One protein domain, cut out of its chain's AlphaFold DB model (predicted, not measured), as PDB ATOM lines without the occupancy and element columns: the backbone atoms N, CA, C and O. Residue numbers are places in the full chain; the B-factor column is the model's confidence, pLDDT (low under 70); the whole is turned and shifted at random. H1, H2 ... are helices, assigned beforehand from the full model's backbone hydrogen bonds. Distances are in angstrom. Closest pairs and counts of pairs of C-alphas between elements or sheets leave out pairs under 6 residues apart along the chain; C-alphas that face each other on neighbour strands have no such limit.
ATOM      1  N   THR A 120      11.402 -40.092   6.858       93.88
ATOM      2  CA  THR A 120      12.283 -41.272   6.899       93.88
ATOM      3  C   THR A 120      12.227 -42.066   5.600       93.88
ATOM      4  O   THR A 120      13.233 -42.659   5.207       93.88
ATOM      5  N   ASP A 121      11.089 -42.006   4.909       91.94
ATOM      6  CA  ASP A 121      10.821 -42.570   3.589       91.94
ATOM      7  C   ASP A 121      11.049 -41.552   2.461       91.94
ATOM      8  O   ASP A 121      10.432 -41.636   1.401       91.94
ATOM      9  N   TRP A 122      11.953 -40.587   2.682       88.31
ATOM     10  CA  TRP A 122      12.250 -39.512   1.734       88.31
ATOM     11  C   TRP A 122      12.498 -40.013   0.311       88.31
ATOM     12  O   TRP A 122      12.057 -39.323  -0.595       88.31
ATOM     13  N   PHE A 123      13.134 -41.184   0.153       88.50
ATOM     14  CA  PHE A 123      13.507 -41.826  -1.115       88.50
ATOM     15  C   PHE A 123      12.368 -42.607  -1.792       88.50
ATOM     16  O   PHE A 123      12.428 -42.866  -2.991       88.50
ATOM     17  N   ASP A 124      11.333 -43.026  -1.062       89.38
ATOM     18  CA  ASP A 124      10.243 -43.845  -1.598       89.38
ATOM     19  C   ASP A 124       8.971 -43.676  -0.758       89.38
ATOM     20  O   ASP A 124       8.759 -44.361   0.245       89.38
ATOM     21  N   LYS A 125       8.070 -42.800  -1.216       88.00
ATOM     22  CA  LYS A 125       6.794 -42.541  -0.538       88.00
ATOM     23  C   LYS A 125       5.802 -43.698  -0.654       88.00
ATOM     24  O   LYS A 125       4.785 -43.690   0.043       88.00
ATOM     25  N   SER A 126       6.051 -44.698  -1.506       89.44
ATOM     26  CA  SER A 126       5.195 -45.889  -1.577       89.44
ATOM     27  C   SER A 126       5.243 -46.714  -0.290       89.44
ATOM     28  O   SER A 126       4.284 -47.420   0.013       89.44
ATOM     29  N   ILE A 127       6.308 -46.561   0.507       89.94
ATOM     30  CA  ILE A 127       6.517 -47.284   1.766       89.94
ATOM     31  C   ILE A 127       5.430 -46.985   2.803       89.94
ATOM     32  O   ILE A 127       5.033 -47.904   3.526       89.94
ATOM     33  N   SER A 128       4.975 -45.730   2.894       90.56
ATOM     34  CA  SER A 128       3.970 -45.312   3.882       90.56
ATOM     35  C   SER A 128       2.687 -44.746   3.268       90.56
ATOM     36  O   SER A 128       1.618 -44.936   3.838       90.56
ATOM     37  N   CYS A 129       2.758 -44.101   2.099       87.62
ATOM     38  CA  CYS A 129       1.630 -43.381   1.496       87.62
ATOM     39  C   CYS A 129       1.097 -43.999   0.193       87.62
ATOM     40  O   CYS A 129       0.202 -43.420  -0.418       87.62
ATOM     41  N   GLY A 130       1.678 -45.098  -0.308       84.81
ATOM     42  CA  GLY A 130       1.345 -45.624  -1.644       84.81
ATOM     43  C   GLY A 130       1.704 -44.673  -2.801       84.81
ATOM     44  O   GLY A 130       1.187 -44.820  -3.904       84.81
ATOM     45  N   GLY A 131       2.564 -43.682  -2.543       81.62
ATOM     46  CA  GLY A 131       2.970 -42.652  -3.499       81.62
ATOM     47  C   GLY A 131       4.102 -43.073  -4.451       81.62
ATOM     48  O   GLY A 131       4.425 -44.256  -4.560       81.62
ATOM     49  N   PRO A 132       4.725 -42.106  -5.149       75.31
ATOM     50  CA  PRO A 132       5.809 -42.382  -6.086       75.31
ATOM     51  C   PRO A 132       7.053 -42.951  -5.392       75.31
ATOM     52  O   PRO A 132       7.377 -42.597  -4.254       75.31
ATOM     53  N   ARG A 133       7.764 -43.812  -6.125       81.38
ATOM     54  CA  ARG A 133       9.076 -44.361  -5.753       81.38
ATOM     55  C   ARG A 133      10.194 -43.441  -6.249       81.38
ATOM     56  O   ARG A 133       9.992 -42.728  -7.228       81.38
ATOM     57  N   ASN A 134      11.372 -43.512  -5.630       70.94
ATOM     58  CA  ASN A 134      12.570 -42.744  -6.010       70.94
ATOM     59  C   ASN A 134      12.358 -41.222  -5.980       70.94
ATOM     60  O   ASN A 134      12.822 -40.495  -6.856       70.94
ATOM     61  N   VAL A 135      11.624 -40.736  -4.979       70.38
ATOM     62  CA  VAL A 135      11.506 -39.297  -4.739       70.38
ATOM     63  C   VAL A 135      12.812 -38.858  -4.096       70.38
ATOM     64  O   VAL A 135      13.123 -39.305  -3.008       70.38
ATOM     65  N   GLU A 136      13.610 -38.001  -4.715       65.06
ATOM     66  CA  GLU A 136      14.688 -37.362  -3.960       65.06
ATOM     67  C   GLU A 136      14.118 -36.140  -3.244       65.06
ATOM     68  O   GLU A 136      13.554 -35.246  -3.875       65.06
ATOM     69  N   GLN A 137      14.234 -36.099  -1.915       69.56
ATOM     70  CA  GLN A 137      13.983 -34.883  -1.144       69.56
ATOM     71  C   GLN A 137      15.329 -34.227  -0.817       69.56
ATOM     72  O   GLN A 137      16.057 -34.730   0.048       69.56
ATOM     73  N   PRO A 138      15.686 -33.108  -1.477       70.94
ATOM     74  CA  PRO A 138      16.936 -32.413  -1.212       70.94
ATOM     75  C   PRO A 138      17.103 -32.072   0.274       70.94
ATOM     76  O   PRO A 138      16.184 -31.581   0.934       70.94
ATOM     77  N   GLY A 139      18.305 -32.312   0.800       76.38
ATOM     78  CA  GLY A 139      18.657 -31.986   2.184       76.38
ATOM     79  C   GLY A 139      18.275 -33.041   3.227       76.38
ATOM     80  O   GLY A 139      18.381 -32.754   4.421       76.38
ATOM     81  N   ALA A 140      17.855 -34.246   2.824       83.88
ATOM     82  CA  ALA A 140      17.816 -35.396   3.723       83.88
ATOM     83  C   ALA A 140      19.252 -35.867   4.027       83.88
ATOM     84  O   ALA A 140      19.949 -36.383   3.157       83.88
ATOM     85  N   ILE A 141      19.703 -35.663   5.266       88.31
ATOM     86  CA  ILE A 141      21.030 -36.069   5.744       88.31
ATOM     87  C   ILE A 141      20.837 -37.142   6.813       88.31
ATOM     88  O   ILE A 141      19.998 -36.994   7.702       88.31
ATOM     89  N   HIS A 142      21.602 -38.232   6.722       90.75
ATOM     90  CA  HIS A 142      21.553 -39.302   7.718       90.75
ATOM     91  C   HIS A 142      22.021 -38.789   9.085       90.75
ATOM     92  O   HIS A 142      23.062 -38.143   9.185       90.75
ATOM     93  N   ILE A 143      21.242 -39.086  10.126       93.25
ATOM     94  CA  ILE A 143      21.548 -38.696  11.503       93.25
ATOM     95  C   ILE A 143      22.316 -39.846  12.168       93.25
ATOM     96  O   ILE A 143      21.765 -40.949  12.284       93.25
ATOM     97  N   PRO A 144      23.567 -39.635  12.614       94.31
ATOM     98  CA  PRO A 144      24.346 -40.675  13.272       94.31
ATOM     99  C   PRO A 144      23.616 -41.310  14.462       94.31
ATOM    100  O   PRO A 144      22.843 -40.670  15.169       94.31
ATOM    101  N   GLY A 145      23.851 -42.605  14.661       91.19
ATOM    102  CA  GLY A 145      23.158 -43.413  15.667       91.19
ATOM    103  C   GLY A 145      21.814 -43.981  15.204       91.19
ATOM    104  O   GLY A 145      21.384 -44.996  15.751       91.19
ATOM    105  N   THR A 146      21.180 -43.407  14.174       92.88
ATOM    106  CA  THR A 146      19.988 -44.017  13.566       92.88
ATOM    107  C   THR A 146      20.343 -45.085  12.539       92.88
ATOM    108  O   THR A 146      21.405 -45.050  11.906       92.88
ATOM    109  N   SER A 147      19.425 -46.026  12.331       89.44
ATOM    110  CA  SER A 147      19.525 -46.987  11.231       89.44
ATOM    111  C   SER A 147      19.507 -46.262   9.885       89.44
ATOM    112  O   SER A 147      18.776 -45.292   9.692       89.44
ATOM    113  N   ARG A 148      20.309 -46.731   8.927       87.12
ATOM    114  CA  ARG A 148      20.273 -46.189   7.569       87.12
ATOM    115  C   ARG A 148      19.003 -46.689   6.884       87.12
ATOM    116  O   ARG A 148      18.884 -47.892   6.664       87.12
ATOM    117  N   ASN A 149      18.075 -45.786   6.579       84.69
ATOM    118  CA  ASN A 149      16.790 -46.162   5.994       84.69
ATOM    119  C   ASN A 149      16.967 -46.703   4.573       84.69
ATOM    120  O   ASN A 149      17.531 -46.047   3.700       84.69
ATOM    121  N   THR A 150      16.438 -47.899   4.359       85.19
ATOM    122  CA  THR A 150      16.232 -48.547   3.065       85.19
ATOM    123  C   THR A 150      14.824 -49.136   3.055       85.19
ATOM    124  O   THR A 150      14.199 -49.271   4.109       85.19
ATOM    125  N   ALA A 151      14.325 -49.552   1.892       81.31
ATOM    126  CA  ALA A 151      13.016 -50.203   1.807       81.31
ATOM    127  C   ALA A 151      12.891 -51.450   2.716       81.31
ATOM    128  O   ALA A 151      11.790 -51.783   3.149       81.31
ATOM    129  N   ALA A 152      14.007 -52.122   3.032       84.06
ATOM    130  CA  ALA A 152      14.020 -53.358   3.813       84.06
ATOM    131  C   ALA A 152      14.078 -53.154   5.340       84.06
ATOM    132  O   ALA A 152      13.669 -54.041   6.082       84.06
ATOM    133  N   ASN A 153      14.596 -52.020   5.823       87.25
ATOM    134  CA  ASN A 153      14.908 -51.815   7.248       87.25
ATOM    135  C   ASN A 153      14.409 -50.475   7.814       87.25
ATOM    136  O   ASN A 153      14.832 -50.074   8.898       87.25
ATOM    137  N   ILE A 154      13.551 -49.765   7.080       90.81
ATOM    138  CA  ILE A 154      12.956 -48.515   7.547       90.81
ATOM    139  C   ILE A 154      12.125 -48.732   8.815       90.81
ATOM    140  O   ILE A 154      11.386 -49.712   8.945       90.81
ATOM    141  N   ASP A 155      12.221 -47.783   9.742       93.75
ATOM    142  CA  ASP A 155      11.407 -47.778  10.949       93.75
ATOM    143  C   ASP A 155       9.950 -47.420  10.628       93.75
ATOM    144  O   ASP A 155       9.591 -46.250  10.474       93.75
ATOM    145  N   ARG A 156       9.103 -48.453  10.536       92.62
ATOM    146  CA  ARG A 156       7.669 -48.329  10.229       92.62
ATOM    147  C   ARG A 156       6.859 -47.620  11.317       92.62
ATOM    148  O   ARG A 156       5.728 -47.226  11.054       92.62
ATOM    149  N   ASN A 157       7.438 -47.438  12.502       94.00
ATOM    150  CA  ASN A 157       6.803 -46.762  13.627       94.00
ATOM    151  C   ASN A 157       7.332 -45.337  13.822       94.00
ATOM    152  O   ASN A 157       6.987 -44.708  14.815       94.00
ATOM    153  N   SER A 158       8.167 -44.820  12.916       96.56
ATOM    154  CA  SER A 158       8.635 -43.439  13.013       96.56
ATOM    155  C   SER A 158       7.473 -42.463  12.832       96.56
ATOM    156  O   SER A 158       6.694 -42.561  11.872       96.56
ATOM    157  N   ILE A 159       7.387 -41.464  13.712       97.25
ATOM    158  CA  ILE A 159       6.456 -40.344  13.531       97.25
ATOM    159  C   ILE A 159       6.778 -39.549  12.266       97.25
ATOM    160  O   ILE A 159       5.887 -38.903  11.735       97.25
ATOM    161  N   MET A 160       8.009 -39.635  11.747       96.31
ATOM    162  CA  MET A 160       8.483 -38.909  10.569       96.31
ATOM    163  C   MET A 160       8.303 -39.683   9.255       96.31
ATOM    164  O   MET A 160       8.867 -39.289   8.244       96.31
ATOM    165  N   LEU A 161       7.525 -40.762   9.200       95.19
ATOM    166  CA  LEU A 161       7.075 -41.290   7.903       95.19
ATOM    167  C   LEU A 161       6.099 -40.317   7.237       95.19
ATOM    168  O   LEU A 161       5.256 -39.741   7.929       95.19
ATOM    169  N   SER A 162       6.153 -40.199   5.906       93.12
ATOM    170  CA  SER A 162       5.248 -39.333   5.131       93.12
ATOM    171  C   SER A 162       3.768 -39.561   5.484       93.12
ATOM    172  O   SER A 162       3.014 -38.609   5.652       93.12
ATOM    173  N   CYS A 163       3.367 -40.823   5.661       91.44
ATOM    174  CA  CYS A 163       2.065 -41.223   6.192       91.44
ATOM    175  C   CYS A 163       2.263 -42.132   7.405       91.44
ATOM    176  O   CYS A 163       1.833 -43.283   7.416       91.44
ATOM    177  N   SER A 164       2.942 -41.621   8.434       93.44
ATOM    178  CA  SER A 164       3.129 -42.344   9.697       93.44
ATOM    179  C   SER A 164       1.799 -42.831  10.254       93.44
ATOM    180  O   SER A 164       0.830 -42.101  10.151       93.44
ATOM    181  N   THR A 165       1.723 -43.997  10.882       89.69
ATOM    182  CA  THR A 165       0.572 -44.413  11.709       89.69
ATOM    183  C   THR A 165       0.952 -44.551  13.181       89.69
ATOM    184  O   THR A 165       0.178 -45.088  13.968       89.69
ATOM    185  N   ALA A 166       2.142 -44.070  13.547       93.44
ATOM    186  CA  ALA A 166       2.667 -44.140  14.898       93.44
ATOM    187  C   ALA A 166       1.793 -43.348  15.870       93.44
ATOM    188  O   ALA A 166       1.244 -42.307  15.508       93.44
ATOM    189  N   GLU A 167       1.689 -43.811  17.110       90.50
ATOM    190  CA  GLU A 167       1.038 -43.048  18.178       90.50
ATOM    191  C   GLU A 167       2.049 -42.257  19.009       90.50
ATOM    192  O   GLU A 167       1.705 -41.190  19.505       90.50
ATOM    193  N   ASP A 168       3.293 -42.732  19.103       94.75
ATOM    194  CA  ASP A 168       4.374 -42.141  19.894       94.75
ATOM    195  C   ASP A 168       5.702 -42.199  19.127       94.75
ATOM    196  O   ASP A 168       5.789 -42.805  18.057       94.75
ATOM    197  N   PHE A 169       6.746 -41.577  19.681       98.06
ATOM    198  CA  PHE A 169       8.088 -41.651  19.109       98.06
ATOM    199  C   PHE A 169       8.582 -43.092  19.018       98.06
ATOM    200  O   PHE A 169       8.563 -43.847  19.994       98.06
ATOM    201  N   SER A 170       9.139 -43.441  17.865       97.19
ATOM    202  CA  SER A 170       9.903 -44.666  17.746       97.19
ATOM    203  C   SER A 170      11.252 -44.551  18.461       97.19
ATOM    204  O   SER A 170      11.748 -43.468  18.790       97.19
ATOM    205  N   ARG A 171      11.929 -45.691  18.634       96.69
ATOM    206  CA  ARG A 171      13.312 -45.695  19.125       96.69
ATOM    207  C   ARG A 171      14.239 -44.862  18.229       96.69
ATOM    208  O   ARG A 171      15.136 -44.207  18.754       96.69
ATOM    209  N   GLN A 172      14.053 -44.898  16.908       96.75
ATOM    210  CA  GLN A 172      14.902 -44.151  15.974       96.75
ATOM    211  C   GLN A 172      14.612 -42.648  16.029       96.75
ATOM    212  O   GLN A 172      15.560 -41.863  15.976       96.75
ATOM    213  N   ASP A 173      13.351 -42.245  16.229       98.19
ATOM    214  CA  ASP A 173      12.987 -40.837  16.433       98.19
ATOM    215  C   ASP A 173      13.700 -40.267  17.670       98.19
ATOM    216  O   ASP A 173      14.325 -39.209  17.601       98.19
ATOM    217  N   ILE A 174      13.686 -41.003  18.789       98.12
ATOM    218  CA  ILE A 174      14.343 -40.588  20.040       98.12
ATOM    219  C   ILE A 174      15.862 -40.481  19.867       98.12
ATOM    220  O   ILE A 174      16.468 -39.531  20.361       98.12
ATOM    221  N   VAL A 175      16.489 -41.444  19.180       97.88
ATOM    222  CA  VAL A 175      17.937 -41.405  18.913       97.88
ATOM    223  C   VAL A 175      18.294 -40.186  18.068       97.88
ATOM    224  O   VAL A 175      19.237 -39.476  18.408       97.88
ATOM    225  N   ALA A 176      17.527 -39.907  17.015       97.12
ATOM    226  CA  ALA A 176      17.747 -38.733  16.183       97.12
ATOM    227  C   ALA A 176      17.550 -37.420  16.956       97.12
ATOM    228  O   ALA A 176      18.364 -36.508  16.815       97.12
ATOM    229  N   LEU A 177      16.506 -37.329  17.787       97.56
ATOM    230  CA  LEU A 177      16.240 -36.152  18.622       97.56
ATOM    231  C   LEU A 177      17.398 -35.881  19.569       97.56
ATOM    232  O   LEU A 177      17.936 -34.783  19.521       97.56
ATOM    233  N   ARG A 178      17.833 -36.897  20.321       97.12
ATOM    234  CA  ARG A 178      18.948 -36.797  21.276       97.12
ATOM    235  C   ARG A 178      20.305 -36.542  20.633       97.12
ATOM    236  O   ARG A 178      21.219 -36.066  21.296       97.12
ATOM    237  N   PHE A 179      20.479 -36.940  19.374       95.69
ATOM    238  CA  PHE A 179      21.708 -36.648  18.646       95.69
ATOM    239  C   PHE A 179      21.787 -35.164  18.267       95.69
ATOM    240  O   PHE A 179      22.863 -34.573  18.309       95.69
ATOM    241  N   LEU A 180      20.661 -34.569  17.863       94.25
ATOM    242  CA  LEU A 180      20.619 -33.175  17.423       94.25
ATOM    243  C   LEU A 180      20.486 -32.181  18.582       94.25
ATOM    244  O   LEU A 180      20.991 -31.063  18.455       94.25
ATOM    245  N   TYR A 181      19.791 -32.571  19.655       95.88
ATOM    246  CA  TYR A 181      19.373 -31.731  20.779       95.88
ATOM    247  C   TYR A 181      19.407 -32.526  22.080       95.88
ATOM    248  O   TYR A 181      19.729 -31.923  23.115       95.88
TER     249      TYR A 181
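This is residues 120 to 181 of the 181 residues of an uncharacterized protein of Microscillaceae bacterium (UniProt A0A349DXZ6). The domain has little regular structure: it is a rounded, compact body of loops, with the very short helix H1 at one end and the longer H2 at the other. The link between them, residues 130 to 170, runs from H1 over to the H2 end near residue 145, folds back to the H1 end near residue 163, and then goes to H2. The printed part has 62 residues, with two named helices, H1 then H2, and no named strand; the class is all helix, with 14 residues in named elements. The radius of gyration of the C-alphas is 11.3 A, and they span 31 by 26 by 18 A.

H1 is residues 126 to 129, beginning at C-alpha 126 (5.195, -45.889, -1.577). H2 is residues 171 to 180, 14.6 A long, ending at C-alpha 180 (20.619, -33.175, 17.423).

H1 and H2 are apart. In H2 every O i to N i+4 pair is within hydrogen-bond range; H1 is too short for such a pair.

The C-alphas farthest apart, Gly 130 and Tyr 181, are 32.0 A apart. The printed part has no cut. The link is long, 41 residues. Residues 136 to 137 have pLDDT under 70.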